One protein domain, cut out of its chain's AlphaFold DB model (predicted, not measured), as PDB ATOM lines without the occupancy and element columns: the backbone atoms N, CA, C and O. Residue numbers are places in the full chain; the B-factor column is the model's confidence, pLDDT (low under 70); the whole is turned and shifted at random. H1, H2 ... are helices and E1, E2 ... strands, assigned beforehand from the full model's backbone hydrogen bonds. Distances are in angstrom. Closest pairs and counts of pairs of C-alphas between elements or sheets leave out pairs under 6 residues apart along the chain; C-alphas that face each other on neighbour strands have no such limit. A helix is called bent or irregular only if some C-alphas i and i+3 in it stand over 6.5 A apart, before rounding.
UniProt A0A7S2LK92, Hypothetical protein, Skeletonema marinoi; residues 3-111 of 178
ATOM      1  N   LYS A   3      40.569 -27.145 -10.524       90.00
ATOM      2  CA  LYS A   3      41.566 -27.274 -11.590       90.00
ATOM      3  C   LYS A   3      42.924 -26.829 -11.087       90.00
ATOM      4  O   LYS A   3      43.101 -25.656 -10.766       90.00
ATOM      5  N   PHE A   4      43.867 -27.757 -11.037       89.06
ATOM      6  CA  PHE A   4      45.255 -27.440 -10.748       89.06
ATOM      7  C   PHE A   4      46.019 -27.116 -12.027       89.06
ATOM      8  O   PHE A   4      45.673 -27.561 -13.120       89.06
ATOM      9  N   GLY A   5      47.065 -26.304 -11.886       86.56
ATOM     10  CA  GLY A   5      48.004 -26.032 -12.967       86.56
ATOM     11  C   GLY A   5      49.058 -27.130 -13.103       86.56
ATOM     12  O   GLY A   5      49.265 -27.943 -12.205       86.56
ATOM     13  N   VAL A   6      49.805 -27.090 -14.207       87.75
ATOM     14  CA  VAL A   6      50.914 -28.021 -14.502       87.75
ATOM     15  C   VAL A   6      52.045 -27.997 -13.462       87.75
ATOM     16  O   VAL A   6      52.810 -28.954 -13.346       87.75
ATOM     17  N   ASN A   7      52.125 -26.914 -12.686       90.38
ATOM     18  CA  ASN A   7      53.135 -26.703 -11.654       90.38
ATOM     19  C   ASN A   7      52.748 -27.294 -10.291       90.38
ATOM     20  O   ASN A   7      53.509 -27.120  -9.347       90.38
ATOM     21  N   LEU A   8      51.598 -27.969 -10.156       91.81
ATOM     22  CA  LEU A   8      51.274 -28.665  -8.910       91.81
ATOM     23  C   LEU A   8      52.355 -29.716  -8.621       91.81
ATOM     24  O   LEU A   8      52.728 -30.489  -9.510       91.81
ATOM     25  N   GLU A   9      52.885 -29.707  -7.403       91.06
ATOM     26  CA  GLU A   9      53.950 -30.619  -6.971       91.06
ATOM     27  C   GLU A   9      53.390 -31.850  -6.266       91.06
ATOM     28  O   GLU A   9      53.873 -32.950  -6.509       91.06
ATOM     29  N   GLY A  10      52.330 -31.677  -5.477       92.62
ATOM     30  CA  GLY A  10      51.671 -32.762  -4.768       92.62
ATOM     31  C   GLY A  10      50.362 -32.320  -4.122       92.62
ATOM     32  O   GLY A  10      50.071 -31.127  -3.991       92.62
ATOM     33  N   ILE A  11      49.577 -33.307  -3.713       94.62
ATOM     34  CA  ILE A  11      48.362 -33.186  -2.919       94.62
ATOM     35  C   ILE A  11      48.639 -33.900  -1.600       94.62
ATOM     36  O   ILE A  11      48.802 -35.117  -1.578       94.62
ATOM     37  N   GLY A  12      48.714 -33.123  -0.522       93.75
ATOM     38  CA  GLY A  12      49.027 -33.638   0.807       93.75
ATOM     39  C   GLY A  12      47.878 -34.415   1.448       93.75
ATOM     40  O   GLY A  12      46.731 -34.364   0.989       93.75
ATOM     41  N   ASN A  13      48.193 -35.081   2.558       93.81
ATOM     42  CA  ASN A  13      47.236 -35.891   3.303       93.81
ATOM     43  C   ASN A  13      45.970 -35.098   3.681       93.81
ATOM     44  O   ASN A  13      46.056 -33.948   4.112       93.81
ATOM     45  N   GLU A  14      44.801 -35.725   3.522       91.31
ATOM     46  CA  GLU A  14      43.479 -35.166   3.856       91.31
ATOM     47  C   GLU A  14      43.126 -33.813   3.192       91.31
ATOM     48  O   GLU A  14      42.145 -33.175   3.577       91.31
ATOM     49  N   ALA A  15      43.846 -33.378   2.147       94.44
ATOM     50  CA  ALA A  15      43.652 -32.061   1.523       94.44
ATOM     51  C   ALA A  15      42.208 -31.771   1.057       94.44
ATOM     52  O   ALA A  15      41.780 -30.616   1.066       94.44
ATOM     53  N   PHE A  16      41.450 -32.804   0.670       95.56
ATOM     54  CA  PHE A  16      40.036 -32.709   0.285       95.56
ATOM     55  C   PHE A  16      39.136 -33.601   1.146       95.56
ATOM     56  O   PHE A  16      38.066 -34.018   0.696       95.56
ATOM     57  N   TYR A  17      39.530 -33.876   2.393       94.31
ATOM     58  CA  TYR A  17      38.756 -34.723   3.295       94.31
ATOM     59  C   TYR A  17      37.288 -34.277   3.368       94.31
ATOM     60  O   TYR A  17      36.973 -33.110   3.615       94.31
ATOM     61  N   ASN A  18      36.376 -35.224   3.133       95.75
ATOM     62  CA  ASN A  18      34.927 -35.025   3.195       95.75
ATOM     63  C   ASN A  18      34.390 -33.888   2.297       95.75
ATOM     64  O   ASN A  18      33.339 -33.298   2.569       95.75
ATOM     65  N   CYS A  19      35.062 -33.591   1.181       96.06
ATOM     66  CA  CYS A  19      34.567 -32.656   0.172       96.06
ATOM     67  C   CYS A  19      33.421 -33.274  -0.651       96.06
ATOM     68  O   CYS A  19      33.563 -33.588  -1.832       96.06
ATOM     69  N   ILE A  20      32.239 -33.421  -0.047       95.25
ATOM     70  CA  ILE A  20      31.086 -34.118  -0.645       95.25
ATOM     71  C   ILE A  20      30.576 -33.499  -1.951       95.25
ATOM     72  O   ILE A  20      29.939 -34.192  -2.731       95.25
ATOM     73  N   ASN A  21      30.835 -32.217  -2.211       95.62
ATOM     74  CA  ASN A  21      30.399 -31.531  -3.434       95.62
ATOM     75  C   ASN A  21      31.462 -31.544  -4.544       95.62
ATOM     76  O   ASN A  21      31.202 -31.056  -5.648       95.62
ATOM     77  N   LEU A  22      32.658 -32.076  -4.275       95.44
ATOM     78  CA  LEU A  22      33.707 -32.201  -5.277       95.44
ATOM     79  C   LEU A  22      33.315 -33.290  -6.279       95.44
ATOM     80  O   LEU A  22      33.143 -34.439  -5.897       95.44
ATOM     81  N   ARG A  23      33.151 -32.905  -7.549       96.06
ATOM     82  CA  ARG A  23      32.767 -33.812  -8.648       96.06
ATOM     83  C   ARG A  23      33.899 -34.107  -9.622       96.06
ATOM     84  O   ARG A  23      34.028 -35.231 -10.093       96.06
ATOM     85  N   LEU A  24      34.700 -33.082  -9.893       95.56
ATOM     86  CA  LEU A  24      35.780 -33.095 -10.867       95.56
ATOM     87  C   LEU A  24      37.030 -32.487 -10.253       95.56
ATOM     88  O   LEU A  24      36.949 -31.428  -9.609       95.56
ATOM     89  N   ILE A  25      38.157 -33.142 -10.506       94.88
ATOM     90  CA  ILE A  25      39.491 -32.631 -10.222       94.88
ATOM     91  C   ILE A  25      40.371 -32.729 -11.473       94.88
ATOM     92  O   ILE A  25      40.403 -33.766 -12.130       94.88
ATOM     93  N   ALA A  26      41.090 -31.654 -11.791       94.31
ATOM     94  CA  ALA A  26      42.093 -31.659 -12.849       94.31
ATOM     95  C   ALA A  26      43.503 -31.613 -12.239       94.31
ATOM     96  O   ALA A  26      43.825 -30.634 -11.564       94.31
ATOM     97  N   ILE A  27      44.321 -32.651 -12.446       93.69
ATOM     98  CA  ILE A  27      45.661 -32.819 -11.843       93.69
ATOM     99  C   ILE A  27      46.724 -33.123 -12.906       93.69
ATOM    100  O   ILE A  27      46.407 -33.724 -13.931       93.69
ATOM    101  N   PRO A  28      47.991 -32.719 -12.717       93.19
ATOM    102  CA  PRO A  28      49.061 -33.186 -13.585       93.19
ATOM    103  C   PRO A  28      49.393 -34.657 -13.311       93.19
ATOM    104  O   PRO A  28      49.292 -35.132 -12.182       93.19
ATOM    105  N   LEU A  29      49.845 -35.364 -14.348       92.69
ATOM    106  CA  LEU A  29      50.348 -36.730 -14.219       92.69
ATOM    107  C   LEU A  29      51.798 -36.701 -13.711       92.69
ATOM    108  O   LEU A  29      52.708 -36.353 -14.466       92.69
ATOM    109  N   LYS A  30      52.012 -37.045 -12.438       91.19
ATOM    110  CA  LYS A  30      53.341 -37.227 -11.834       91.19
ATOM    111  C   LYS A  30      53.312 -38.394 -10.849       91.19
ATOM    112  O   LYS A  30      52.289 -38.616 -10.200       91.19
ATOM    113  N   ASN A  31      54.442 -39.086 -10.712       88.19
ATOM    114  CA  ASN A  31      54.654 -40.010  -9.599       88.19
ATOM    115  C   ASN A  31      54.524 -39.266  -8.273       88.19
ATOM    116  O   ASN A  31      54.854 -38.083  -8.198       88.19
ATOM    117  N   ASP A  32      54.047 -39.975  -7.251       88.69
ATOM    118  CA  ASP A  32      53.981 -39.489  -5.870       88.69
ATOM    119  C   ASP A  32      53.200 -38.165  -5.706       88.69
ATOM    120  O   ASP A  32      53.333 -37.461  -4.710       88.69
ATOM    121  N   MET A  33      52.337 -37.831  -6.677       91.38
ATOM    122  CA  MET A  33      51.488 -36.629  -6.675       91.38
ATOM    123  C   MET A  33      50.470 -36.629  -5.530       91.38
ATOM    124  O   MET A  33      49.940 -35.582  -5.178       91.38
ATOM    125  N   ILE A  34      50.134 -37.795  -4.987       93.19
ATOM    126  CA  ILE A  34      49.084 -37.967  -3.986       93.19
ATOM    127  C   ILE A  34      49.714 -38.627  -2.768       93.19
ATOM    128  O   ILE A  34      50.118 -39.788  -2.841       93.19
ATOM    129  N   GLU A  35      49.753 -37.899  -1.657       92.38
ATOM    130  CA  GLU A  35      50.262 -38.377  -0.375       92.38
ATOM    131  C   GLU A  35      49.109 -38.595   0.611       92.38
ATOM    132  O   GLU A  35      48.236 -37.740   0.758       92.38
ATOM    133  N   GLY A  36      49.124 -39.722   1.326       90.12
ATOM    134  CA  GLY A  36      48.078 -40.055   2.293       90.12
ATOM    135  C   GLY A  36      46.727 -40.261   1.616       90.12
ATOM    136  O   GLY A  36      46.659 -40.945   0.600       90.12
ATOM    137  N   ASP A  37      45.673 -39.666   2.180       93.00
ATOM    138  CA  ASP A  37      44.275 -39.941   1.833       93.00
ATOM    139  C   ASP A  37      43.435 -38.685   1.495       93.00
ATOM    140  O   ASP A  37      42.366 -38.446   2.071       93.00
ATOM    141  N   PRO A  38      43.865 -37.840   0.536       94.44
ATOM    142  CA  PRO A  38      43.227 -36.550   0.288       94.44
ATOM    143  C   PRO A  38      41.776 -36.637  -0.171       94.44
ATOM    144  O   PRO A  38      41.039 -35.680   0.040       94.44
ATOM    145  N   PHE A  39      41.348 -37.742  -0.787       95.25
ATOM    146  CA  PHE A  39      40.008 -37.875  -1.374       95.25
ATOM    147  C   PHE A  39      39.043 -38.717  -0.539       95.25
ATOM    148  O   PHE A  39      37.958 -39.074  -1.012       95.25
ATOM    149  N   VAL A  40      39.397 -39.014   0.711       93.31
ATOM    150  CA  VAL A  40      38.523 -39.762   1.616       93.31
ATOM    151  C   VAL A  40      37.211 -39.010   1.846       93.31
ATOM    152  O   VAL A  40      37.175 -37.796   2.053       93.31
ATOM    153  N   LEU A  41      36.101 -39.752   1.781       93.81
ATOM    154  CA  LEU A  41      34.729 -39.247   1.913       93.81
ATOM    155  C   LEU A  41      34.298 -38.240   0.822       93.81
ATOM    156  O   LEU A  41      33.230 -37.633   0.932       93.81
ATOM    157  N   CYS A  42      35.038 -38.114  -0.286       95.56
ATOM    158  CA  CYS A  42      34.615 -37.342  -1.464       95.56
ATOM    159  C   CYS A  42      33.545 -38.091  -2.280       95.56
ATOM    160  O   CYS A  42      33.801 -38.576  -3.381       95.56
ATOM    161  N   ARG A  43      32.326 -38.212  -1.745       93.81
ATOM    162  CA  ARG A  43      31.273 -39.097  -2.291       93.81
ATOM    163  C   ARG A  43      30.894 -38.826  -3.747       93.81
ATOM    164  O   ARG A  43      30.637 -39.772  -4.478       93.81
ATOM    165  N   ASN A  44      30.876 -37.560  -4.164       95.56
ATOM    166  CA  ASN A  44      30.467 -37.186  -5.519       95.56
ATOM    167  C   ASN A  44      31.632 -37.080  -6.513       95.56
ATOM    168  O   ASN A  44      31.385 -36.711  -7.659       95.56
ATOM    169  N   LEU A  45      32.873 -37.379  -6.107       96.00
ATOM    170  CA  LEU A  45      34.028 -37.300  -6.999       96.00
ATOM    171  C   LEU A  45      33.935 -38.428  -8.025       96.00
ATOM    172  O   LEU A  45      34.093 -39.597  -7.678       96.00
ATOM    173  N   SER A  46      33.649 -38.069  -9.269       95.19
ATOM    174  CA  SER A  46      33.387 -39.006 -10.361       95.19
ATOM    175  C   SER A  46      34.385 -38.871 -11.501       95.19
ATOM    176  O   SER A  46      34.533 -39.801 -12.283       95.19
ATOM    177  N   THR A  47      35.035 -37.713 -11.614       95.56
ATOM    178  CA  THR A  47      35.781 -37.349 -12.818       95.56
ATOM    179  C   THR A  47      37.163 -36.824 -12.474       95.56
ATOM    180  O   THR A  47      37.319 -35.977 -11.588       95.56
ATOM    181  N   ILE A  48      38.157 -37.310 -13.213       94.44
ATOM    182  CA  ILE A  48      39.533 -36.833 -13.173       94.44
ATOM    183  C   ILE A  48      39.952 -36.440 -14.578       94.44
ATOM    184  O   ILE A  48      39.800 -37.201 -15.530       94.44
ATOM    185  N   GLU A  49      40.501 -35.239 -14.682       93.19
ATOM    186  CA  GLU A  49      41.106 -34.734 -15.904       93.19
ATOM    187  C   GLU A  49      42.615 -34.611 -15.700       93.19
ATOM    188  O   GLU A  49      43.079 -34.091 -14.681       93.19
ATOM    189  N   LEU A  50      43.401 -35.075 -16.670       92.94
ATOM    190  CA  LEU A  50      44.838 -34.838 -16.645       92.94
ATOM    191  C   LEU A  50      45.160 -33.498 -17.295       92.94
ATOM    192  O   LEU A  50      44.729 -33.208 -18.409       92.94
ATOM    193  N   VAL A  51      45.979 -32.695 -16.619       91.44
ATOM    194  CA  VAL A  51      46.537 -31.463 -17.184       91.44
ATOM    195  C   VAL A  51      48.014 -31.629 -17.527       91.44
ATOM    196  O   VAL A  51      48.741 -32.427 -16.938       91.44
ATOM    197  N   GLY A  52      48.483 -30.822 -18.476       86.38
ATOM    198  CA  GLY A  52      49.890 -30.760 -18.859       86.38
ATOM    199  C   GLY A  52      50.225 -31.544 -20.121       86.38
ATOM    200  O   GLY A  52      49.425 -31.637 -21.049       86.38
ATOM    201  N   GLY A  53      51.463 -32.036 -20.186       86.88
ATOM    202  CA  GLY A  53      52.056 -32.565 -21.416       86.88
ATOM    203  C   GLY A  53      51.560 -33.942 -21.850       86.88
ATOM    204  O   GLY A  53      51.906 -34.363 -22.947       86.88
ATOM    205  N   ILE A  54      50.748 -34.634 -21.047       88.75
ATOM    206  CA  ILE A  54      50.373 -36.031 -21.298       88.75
ATOM    207  C   ILE A  54      49.724 -36.245 -22.669       88.75
ATOM    208  O   ILE A  54      50.165 -37.104 -23.425       88.75
ATOM    209  N   HIS A  55      48.750 -35.418 -23.053       87.88
ATOM    210  CA  HIS A  55      48.091 -35.548 -24.356       87.88
ATOM    211  C   HIS A  55      49.055 -35.290 -25.518       87.88
ATOM    212  O   HIS A  55      48.937 -35.914 -26.570       87.88
ATOM    213  N   LYS A  56      50.056 -34.418 -25.322       88.75
ATOM    214  CA  LYS A  56      51.126 -34.194 -26.302       88.75
ATOM    215  C   LYS A  56      52.056 -35.406 -26.386       88.75
ATOM    216  O   LYS A  56      52.429 -35.792 -27.489       88.75
ATOM    217  N   THR A  57      52.394 -36.019 -25.252       87.62
ATOM    218  CA  THR A  57      53.180 -37.259 -25.205       87.62
ATOM    219  C   THR A  57      52.449 -38.388 -25.925       87.62
ATOM    220  O   THR A  57      53.036 -39.018 -26.799       87.62
ATOM    221  N   VAL A  58      51.155 -38.584 -25.656       89.38
ATOM    222  CA  VAL A  58      50.329 -39.574 -26.365       89.38
ATOM    223  C   VAL A  58      50.284 -39.269 -27.863       89.38
ATOM    224  O   VAL A  58      50.552 -40.151 -28.669       89.38
ATOM    225  N   ALA A  59      50.059 -38.014 -28.262       88.50
ATOM    226  CA  ALA A  59      50.070 -37.624 -29.673       88.50
ATOM    227  C   ALA A  59      51.429 -37.847 -30.365       88.50
ATOM    228  O   ALA A  59      51.467 -38.056 -31.575       88.50
ATOM    229  N   SER A  60      52.538 -37.823 -29.617       87.62
ATOM    230  CA  SER A  60      53.881 -38.096 -30.147       87.62
ATOM    231  C   SER A  60      54.193 -39.585 -30.342       87.62
ATOM    232  O   SER A  60      55.193 -39.916 -30.978       87.62
ATOM    233  N   LEU A  61      53.345 -40.495 -29.846       86.31
ATOM    234  CA  LEU A  61      53.506 -41.929 -30.079       86.31
ATOM    235  C   LEU A  61      53.252 -42.258 -31.559       86.31
ATOM    236  O   LEU A  61      52.191 -41.971 -32.119       86.31
ATOM    237  N   HIS A  62      54.244 -42.898 -32.183       79.06
ATOM    238  CA  HIS A  62      54.250 -43.233 -33.610       79.06
ATOM    239  C   HIS A  62      53.096 -44.167 -34.018       79.06
ATOM    240  O   HIS A  62      52.485 -43.975 -35.069       79.06
ATOM    241  N   LEU A  63      52.773 -45.167 -33.192       87.62
ATOM    242  CA  LEU A  63      51.758 -46.168 -33.522       87.62
ATOM    243  C   LEU A  63      50.365 -45.735 -33.067       87.62
ATOM    244  O   LEU A  63      50.165 -45.395 -31.906       87.62
ATOM    245  N   GLU A  64      49.395 -45.825 -33.980       91.44
ATOM    246  CA  GLU A  64      47.977 -45.552 -33.703       91.44
ATOM    247  C   GLU A  64      47.444 -46.415 -32.566       91.44
ATOM    248  O   GLU A  64      46.938 -45.883 -31.586       91.44
ATOM    249  N   LYS A  65      47.745 -47.714 -32.604       93.88
ATOM    250  CA  LYS A  65      47.397 -48.653 -31.536       93.88
ATOM    251  C   LYS A  65      47.860 -48.200 -30.143       93.88
ATOM    252  O   LYS A  65      47.135 -48.399 -29.178       93.88
ATOM    253  N   TRP A  66      49.060 -47.623 -30.022       94.12
ATOM    254  CA  TRP A  66      49.554 -47.127 -28.729       94.12
ATOM    255  C   TRP A  66      48.818 -45.865 -28.282       94.12
ATOM    256  O   TRP A  66      48.623 -45.663 -27.089       94.12
ATOM    257  N   ARG A  67      48.408 -45.009 -29.226       93.56
ATOM    258  CA  ARG A  67      47.606 -43.824 -28.907       93.56
ATOM    259  C   ARG A  67      46.232 -44.221 -28.397       93.56
ATOM    260  O   ARG A  67      45.816 -43.690 -27.372       93.56
ATOM    261  N   ASP A  68      45.579 -45.156 -29.073       94.69
ATOM    262  CA  ASP A  68      44.240 -45.617 -28.707       94.69
ATOM    263  C   ASP A  68      44.252 -46.271 -27.322       94.69
ATOM    264  O   ASP A  68      43.516 -45.845 -26.435       94.69
ATOM    265  N   ASP A  69      45.176 -47.207 -27.083       95.69
ATOM    266  CA  ASP A  69      45.321 -47.886 -25.789       95.69
ATOM    267  C   ASP A  69      45.670 -46.916 -24.639       95.69
ATOM    268  O   ASP A  69      45.153 -47.044 -23.526       95.69
ATOM    269  N   MET A  70      46.493 -45.891 -24.899       94.88
ATOM    270  CA  MET A  70      46.759 -44.839 -23.913       94.88
ATOM    271  C   MET A  70      45.532 -43.976 -23.625       94.88
ATOM    272  O   MET A  70      45.303 -43.605 -22.475       94.88
ATOM    273  N   MET A  71      44.759 -43.617 -24.652       93.69
ATOM    274  CA  MET A  71      43.541 -42.827 -24.476       93.69
ATOM    275  C   MET A  71      42.482 -43.610 -23.699       93.69
ATOM    276  O   MET A  71      41.812 -43.034 -22.843       93.69
ATOM    277  N   GLU A  72      42.370 -44.917 -23.938       95.25
ATOM    278  CA  GLU A  72      41.530 -45.812 -23.143       95.25
ATOM    279  C   GLU A  72      41.977 -45.839 -21.676       95.25
ATOM    280  O   GLU A  72      41.154 -45.595 -20.796       95.25
ATOM    281  N   GLU A  73      43.273 -46.020 -21.387       96.19
ATOM    282  CA  GLU A  73      43.765 -46.037 -19.999       96.19
ATOM    283  C   GLU A  73      43.565 -44.692 -19.289       96.19
ATOM    284  O   GLU A  73      43.197 -44.656 -18.114       96.19
ATOM    285  N   ILE A  74      43.750 -43.570 -19.991       94.81
ATOM    286  CA  ILE A  74      43.479 -42.234 -19.441       94.81
ATOM    287  C   ILE A  74      41.993 -42.087 -19.091       94.81
ATOM    288  O   ILE A  74      41.662 -41.548 -18.038       94.81
ATOM    289  N   ASN A  75      41.091 -42.577 -19.942       94.31
ATOM    290  CA  ASN A  75      39.651 -42.447 -19.724       94.31
ATOM    291  C   ASN A  75      39.103 -43.450 -18.698       94.31
ATOM    292  O   ASN A  75      38.095 -43.165 -18.049       94.31
ATOM    293  N   ARG A  76      39.795 -44.576 -18.489       95.88
ATOM    294  CA  ARG A  76      39.397 -45.677 -17.602       95.88
ATOM    295  C   ARG A  76      39.043 -45.232 -16.181       95.88
ATOM    296  O   ARG A  76      38.110 -45.764 -15.580       95.88
ATOM    297  N   ILE A  77      39.741 -44.238 -15.628       95.25
ATOM    298  CA  ILE A  77      39.446 -43.745 -14.272       95.25
ATOM    299  C   ILE A  77      38.044 -43.149 -14.150       95.25
ATOM    300  O   ILE A  77      37.407 -43.308 -13.113       95.25
ATOM    301  N   ASN A  78      37.536 -42.514 -15.209       93.88
ATOM    302  CA  ASN A  78      36.216 -41.884 -15.207       93.88
ATOM    303  C   ASN A  78      35.081 -42.918 -15.219       93.88
ATOM    304  O   ASN A  78      33.954 -42.593 -14.850       93.88
ATOM    305  N   GLU A  79      35.381 -44.162 -15.591       94.19
ATOM    306  CA  GLU A  79      34.454 -45.290 -15.500       94.19
ATOM    307  C   GLU A  79      34.517 -45.961 -14.122       94.19
ATOM    308  O   GLU A  79      33.491 -46.346 -13.573       94.19
ATOM    309  N   ILE A  80      35.710 -46.072 -13.527       94.88
ATOM    310  CA  ILE A  80      35.912 -46.787 -12.257       94.88
ATOM    311  C   ILE A  80      35.531 -45.918 -11.051       94.88
ATOM    312  O   ILE A  80      34.808 -46.359 -10.156       94.88
ATOM    313  N   LEU A  81      35.993 -44.667 -11.025       94.06
ATOM    314  CA  LEU A  81      35.910 -43.786  -9.860       94.06
ATOM    315  C   LEU A  81      34.484 -43.520  -9.339       94.06
ATOM    316  O   LEU A  81      34.324 -43.441  -8.114       94.06
ATOM    317  N   PRO A  82      33.437 -43.393 -10.186       93.75
ATOM    318  CA  PRO A  82      32.055 -43.252  -9.720       93.75
ATOM    319  C   PRO A  82      31.537 -44.472  -8.947       93.75
ATOM    320  O   PRO A  82      30.644 -44.327  -8.114       93.75
ATOM    321  N   HIS A  83      32.087 -45.659  -9.216       93.25
ATOM    322  CA  HIS A  83      31.685 -46.921  -8.592       93.25
ATOM    323  C   HIS A  83      32.563 -47.309  -7.396       93.25
ATOM    324  O   HIS A  83      32.190 -48.184  -6.616       93.25
ATOM    325  N   THR A  84      33.703 -46.644  -7.219       93.25
ATOM    326  CA  THR A  84      34.585 -46.832  -6.069       93.25
ATOM    327  C   THR A  84      33.969 -46.271  -4.784       93.25
ATOM    328  O   THR A  84      33.465 -45.142  -4.757       93.25
ATOM    329  N   ASP A  85      34.087 -47.033  -3.690       93.31
ATOM    330  CA  ASP A  85      33.739 -46.564  -2.349       93.31
ATOM    331  C   ASP A  85      34.487 -45.272  -1.980       93.31
ATOM    332  O   ASP A  85      35.640 -45.054  -2.351       93.31
ATOM    333  N   SER A  86      33.829 -44.408  -1.210       90.56
ATOM    334  CA  SER A  86      34.362 -43.097  -0.840       90.56
ATOM    335  C   SER A  86      35.664 -43.132  -0.025       90.56
ATOM    336  O   SER A  86      36.370 -42.127  -0.016       90.56
ATOM    337  N   GLN A  87      35.995 -44.246   0.638       92.38
ATOM    338  CA  GLN A  87      37.286 -44.449   1.307       92.38
ATOM    339  C   GLN A  87      38.363 -44.948   0.332       92.38
ATOM    340  O   GLN A  87      39.528 -44.607   0.479       92.38
ATOM    341  N   GLY A  88      37.979 -45.708  -0.699       93.25
ATOM    342  CA  GLY A  88      38.897 -46.283  -1.692       93.25
ATOM    343  C   GLY A  88      39.220 -45.374  -2.882       93.25
ATOM    344  O   GLY A  88      39.935 -45.789  -3.797       93.25
ATOM    345  N   LYS A  89      38.686 -44.146  -2.923       94.06
ATOM    346  CA  LYS A  89      38.923 -43.224  -4.045       94.06
ATOM    347  C   LYS A  89      40.399 -42.877  -4.182       94.06
ATOM    348  O   LYS A  89      40.914 -42.955  -5.288       94.06
ATOM    349  N   THR A  90      41.094 -42.568  -3.087       94.31
ATOM    350  CA  THR A  90      42.520 -42.217  -3.147       94.31
ATOM    351  C   THR A  90      43.361 -43.328  -3.772       94.31
ATOM    352  O   THR A  90      44.067 -43.082  -4.750       94.31
ATOM    353  N   SER A  91      43.239 -44.554  -3.259       94.75
ATOM    354  CA  SER A  91      44.031 -45.694  -3.731       94.75
ATOM    355  C   SER A  91      43.739 -46.032  -5.192       94.75
ATOM    356  O   SER A  91      44.659 -46.314  -5.954       94.75
ATOM    357  N   THR A  92      42.475 -45.925  -5.613       95.75
ATOM    358  CA  THR A  92      42.085 -46.114  -7.019       95.75
ATOM    359  C   THR A  92      42.772 -45.096  -7.929       95.75
ATOM    360  O   THR A  92      43.259 -45.452  -8.999       95.75
ATOM    361  N   ILE A  93      42.838 -43.830  -7.506       95.12
ATOM    362  CA  ILE A  93      43.471 -42.764  -8.289       95.12
ATOM    363  C   ILE A  93      44.985 -42.974  -8.358       95.12
ATOM    364  O   ILE A  93      45.557 -42.846  -9.437       95.12
ATOM    365  N   GLN A  94      45.631 -43.332  -7.244       95.12
ATOM    366  CA  GLN A  94      47.067 -43.631  -7.211       95.12
ATOM    367  C   GLN A  94      47.424 -44.792  -8.146       95.12
ATOM    368  O   GLN A  94      48.285 -44.635  -9.009       95.12
ATOM    369  N   GLN A  95      46.704 -45.914  -8.056       95.38
ATOM    370  CA  GLN A  95      46.919 -47.073  -8.930       95.38
ATOM    371  C   GLN A  95      46.713 -46.733 -10.406       95.38
ATOM    372  O   GLN A  95      47.445 -47.209 -11.271       95.38
ATOM    373  N   TRP A  96      45.718 -45.900 -10.709       96.88
ATOM    374  CA  TRP A  96      45.497 -45.440 -12.072       96.88
ATOM    375  C   TRP A  96      46.635 -44.539 -12.572       96.88
ATOM    376  O   TRP A  96      47.115 -44.749 -13.683       96.88
ATOM    377  N   ILE A  97      47.122 -43.591 -11.761       95.31
ATOM    378  CA  ILE A  97      48.290 -42.760 -12.110       95.31
ATOM    379  C   ILE A  97      49.504 -43.648 -12.406       95.31
ATOM    380  O   ILE A  97      50.157 -43.467 -13.434       95.31
ATOM    381  N   GLU A  98      49.781 -44.628 -11.544       95.06
ATOM    382  CA  GLU A  98      50.875 -45.585 -11.735       95.06
ATOM    383  C   GLU A  98      50.707 -46.390 -13.028       95.06
ATOM    384  O   GLU A  98      51.664 -46.534 -13.787       95.06
ATOM    385  N   SER A  99      49.490 -46.858 -13.311       95.94
ATOM    386  CA  SER A  99      49.147 -47.597 -14.532       95.94
ATOM    387  C   SER A  99      49.414 -46.772 -15.796       95.94
ATOM    388  O   SER A  99      50.137 -47.218 -16.692       95.94
ATOM    389  N   VAL A 100      48.911 -45.532 -15.846       95.81
ATOM    390  CA  VAL A 100      49.123 -44.605 -16.970       95.81
ATOM    391  C   VAL A 100      50.615 -44.331 -17.173       95.81
ATOM    392  O   VAL A 100      51.103 -44.401 -18.301       95.81
ATOM    393  N   ILE A 101      51.363 -44.052 -16.100       93.94
ATOM    394  CA  ILE A 101      52.802 -43.764 -16.190       93.94
ATOM    395  C   ILE A 101      53.577 -44.997 -16.653       93.94
ATOM    396  O   ILE A 101      54.391 -44.900 -17.573       93.94
ATOM    397  N   HIS A 102      53.302 -46.161 -16.068       94.62
ATOM    398  CA  HIS A 102      53.961 -47.410 -16.435       94.62
ATOM    399  C   HIS A 102      53.777 -47.728 -17.920       94.62
ATOM    400  O   HIS A 102      54.740 -48.045 -18.617       94.62
ATOM    401  N   ARG A 103      52.551 -47.585 -18.427       95.31
ATOM    402  CA  ARG A 103      52.215 -47.870 -19.823       95.31
ATOM    403  C   ARG A 103      52.926 -46.928 -20.798       95.31
ATOM    404  O   ARG A 103      53.464 -47.386 -21.806       95.31
ATOM    405  N   ILE A 104      53.030 -45.638 -20.465       91.88
ATOM    406  CA  ILE A 104      53.828 -44.671 -21.241       91.88
ATOM    407  C   ILE A 104      55.296 -45.085 -21.285       91.88
ATOM    408  O   ILE A 104      55.909 -45.048 -22.352       91.88
ATOM    409  N   GLU A 105      55.870 -45.466 -20.145       91.62
ATOM    410  CA  GLU A 105      57.266 -45.894 -20.087       91.62
ATOM    411  C   GLU A 105      57.501 -47.181 -20.891       91.62
ATOM    412  O   GLU A 105      58.482 -47.258 -21.634       91.62
ATOM    413  N   CYS A 106      56.569 -48.142 -20.870       93.25
ATOM    414  CA  CYS A 106      56.629 -49.313 -21.748       93.25
ATOM    415  C   CYS A 106      56.662 -48.915 -23.230       93.25
ATOM    416  O   CYS A 106      57.541 -49.367 -23.966       93.25
ATOM    417  N   TYR A 107      55.788 -48.005 -23.668       92.19
ATOM    418  CA  TYR A 107      55.777 -47.555 -25.063       92.19
ATOM    419  C   TYR A 107      57.014 -46.760 -25.465       92.19
ATOM    420  O   TYR A 107      57.486 -46.897 -26.594       92.19
ATOM    421  N   LYS A 108      57.606 -45.981 -24.556       88.12
ATOM    422  CA  LYS A 108      58.905 -45.340 -24.808       88.12
ATOM    423  C   LYS A 108      60.008 -46.377 -25.034       88.12
ATOM    424  O   LYS A 108      60.821 -46.212 -25.946       88.12
ATOM    425  N   VAL A 109      60.034 -47.445 -24.235       90.00
ATOM    426  CA  VAL A 109      61.017 -48.531 -24.370       90.00
ATOM    427  C   VAL A 109      60.810 -49.301 -25.675       90.00
ATOM    428  O   VAL A 109      61.775 -49.512 -26.413       90.00
ATOM    429  N   GLU A 110      59.570 -49.668 -26.004       91.06
ATOM    430  CA  GLU A 110      59.240 -50.337 -27.268       91.06
ATOM    431  C   GLU A 110      59.595 -49.467 -28.479       91.06
ATOM    432  O   GLU A 110      60.199 -49.947 -29.438       91.06
ATOM    433  N   HIS A 111      59.297 -48.165 -28.425       87.69
ATOM    434  CA  HIS A 111      59.664 -47.223 -29.479       87.69
ATOM    435  C   HIS A 111      61.176 -47.191 -29.705       87.69
ATOM    436  O   HIS A 111      61.644 -47.286 -30.840       87.69
TER     437      HIS A 111
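Overview. This is residues 3 to 111 of the 178 residues of the protein "Hypothetical protein" of Skeletonema marinoi (UniProt A0A7S2LK92). Two long helices, H2 and H3, lie side by side as a hairpin along the length of the body; the short H1 folds beside the first part of H2, and the strand pair E1 and E2 packs through E2 on its last part. Two long loops, residues 3 to 23 and 29 to 46, make much of the end away from H1. The printed part has 109 residues, with E1, E2, H1, H2 and H3 in chain order, a parallel two-stranded sheet, and the class mostly helix. It is compact, with a radius of gyration of the C-alphas of 14.1 A, yet elongated, spanning 42 by 28 by 19 A.

Arrangement. Start with strands E1, residues 24 to 28, and E2, residues 47 to 51: they are parallel at 28 degrees, with N 27 and O 49 2.9 A apart, within hydrogen-bond range. Next find H1, residues 54 to 60, and H2, residues 64 to 80, a helical hairpin. They touch, H2 with residues 66 to 71 alone, at a shallow tilt of 18 degrees, opposite ways; the closest C-alphas, of Val 58 and Arg 67, are 5.7 A apart. The closest C-alphas of E2 and H2, those of Thr 47 and Asn 78, are 5.1 A apart. H2 has a kink of 29 degrees near residue 74 and is irregular, but only just: C-alphas 74 and 77 are 6.7 A apart. H3, residues 89 to 111, touches H2 at a shallow tilt of 5 degrees, opposite ways, in a second helical hairpin; their closest C-alphas, of Glu 73 and Val 100, are 6.3 A apart. H3 is apart from E1 and E2 but near H1. Every O i to N i+4 pair is within hydrogen-bond range in H1 and H3, and 10 of 13 in H2.

Along the chain. Find C-alpha 24 at (35.780, -33.095, -10.867), where E1 begins. H2 runs 24.6 A from C-alpha 64 at (47.977, -45.552, -33.703), and H3 runs 33.1 A to C-alpha 111 at (59.664, -47.223, -29.479).

Size, cuts and confidence. The two C-alphas farthest apart, of Asn 18 and His 111, are 42.8 A apart. The printed part has no cut; the link from E1 to E2 is long, and no printed residue has pLDDT under 70.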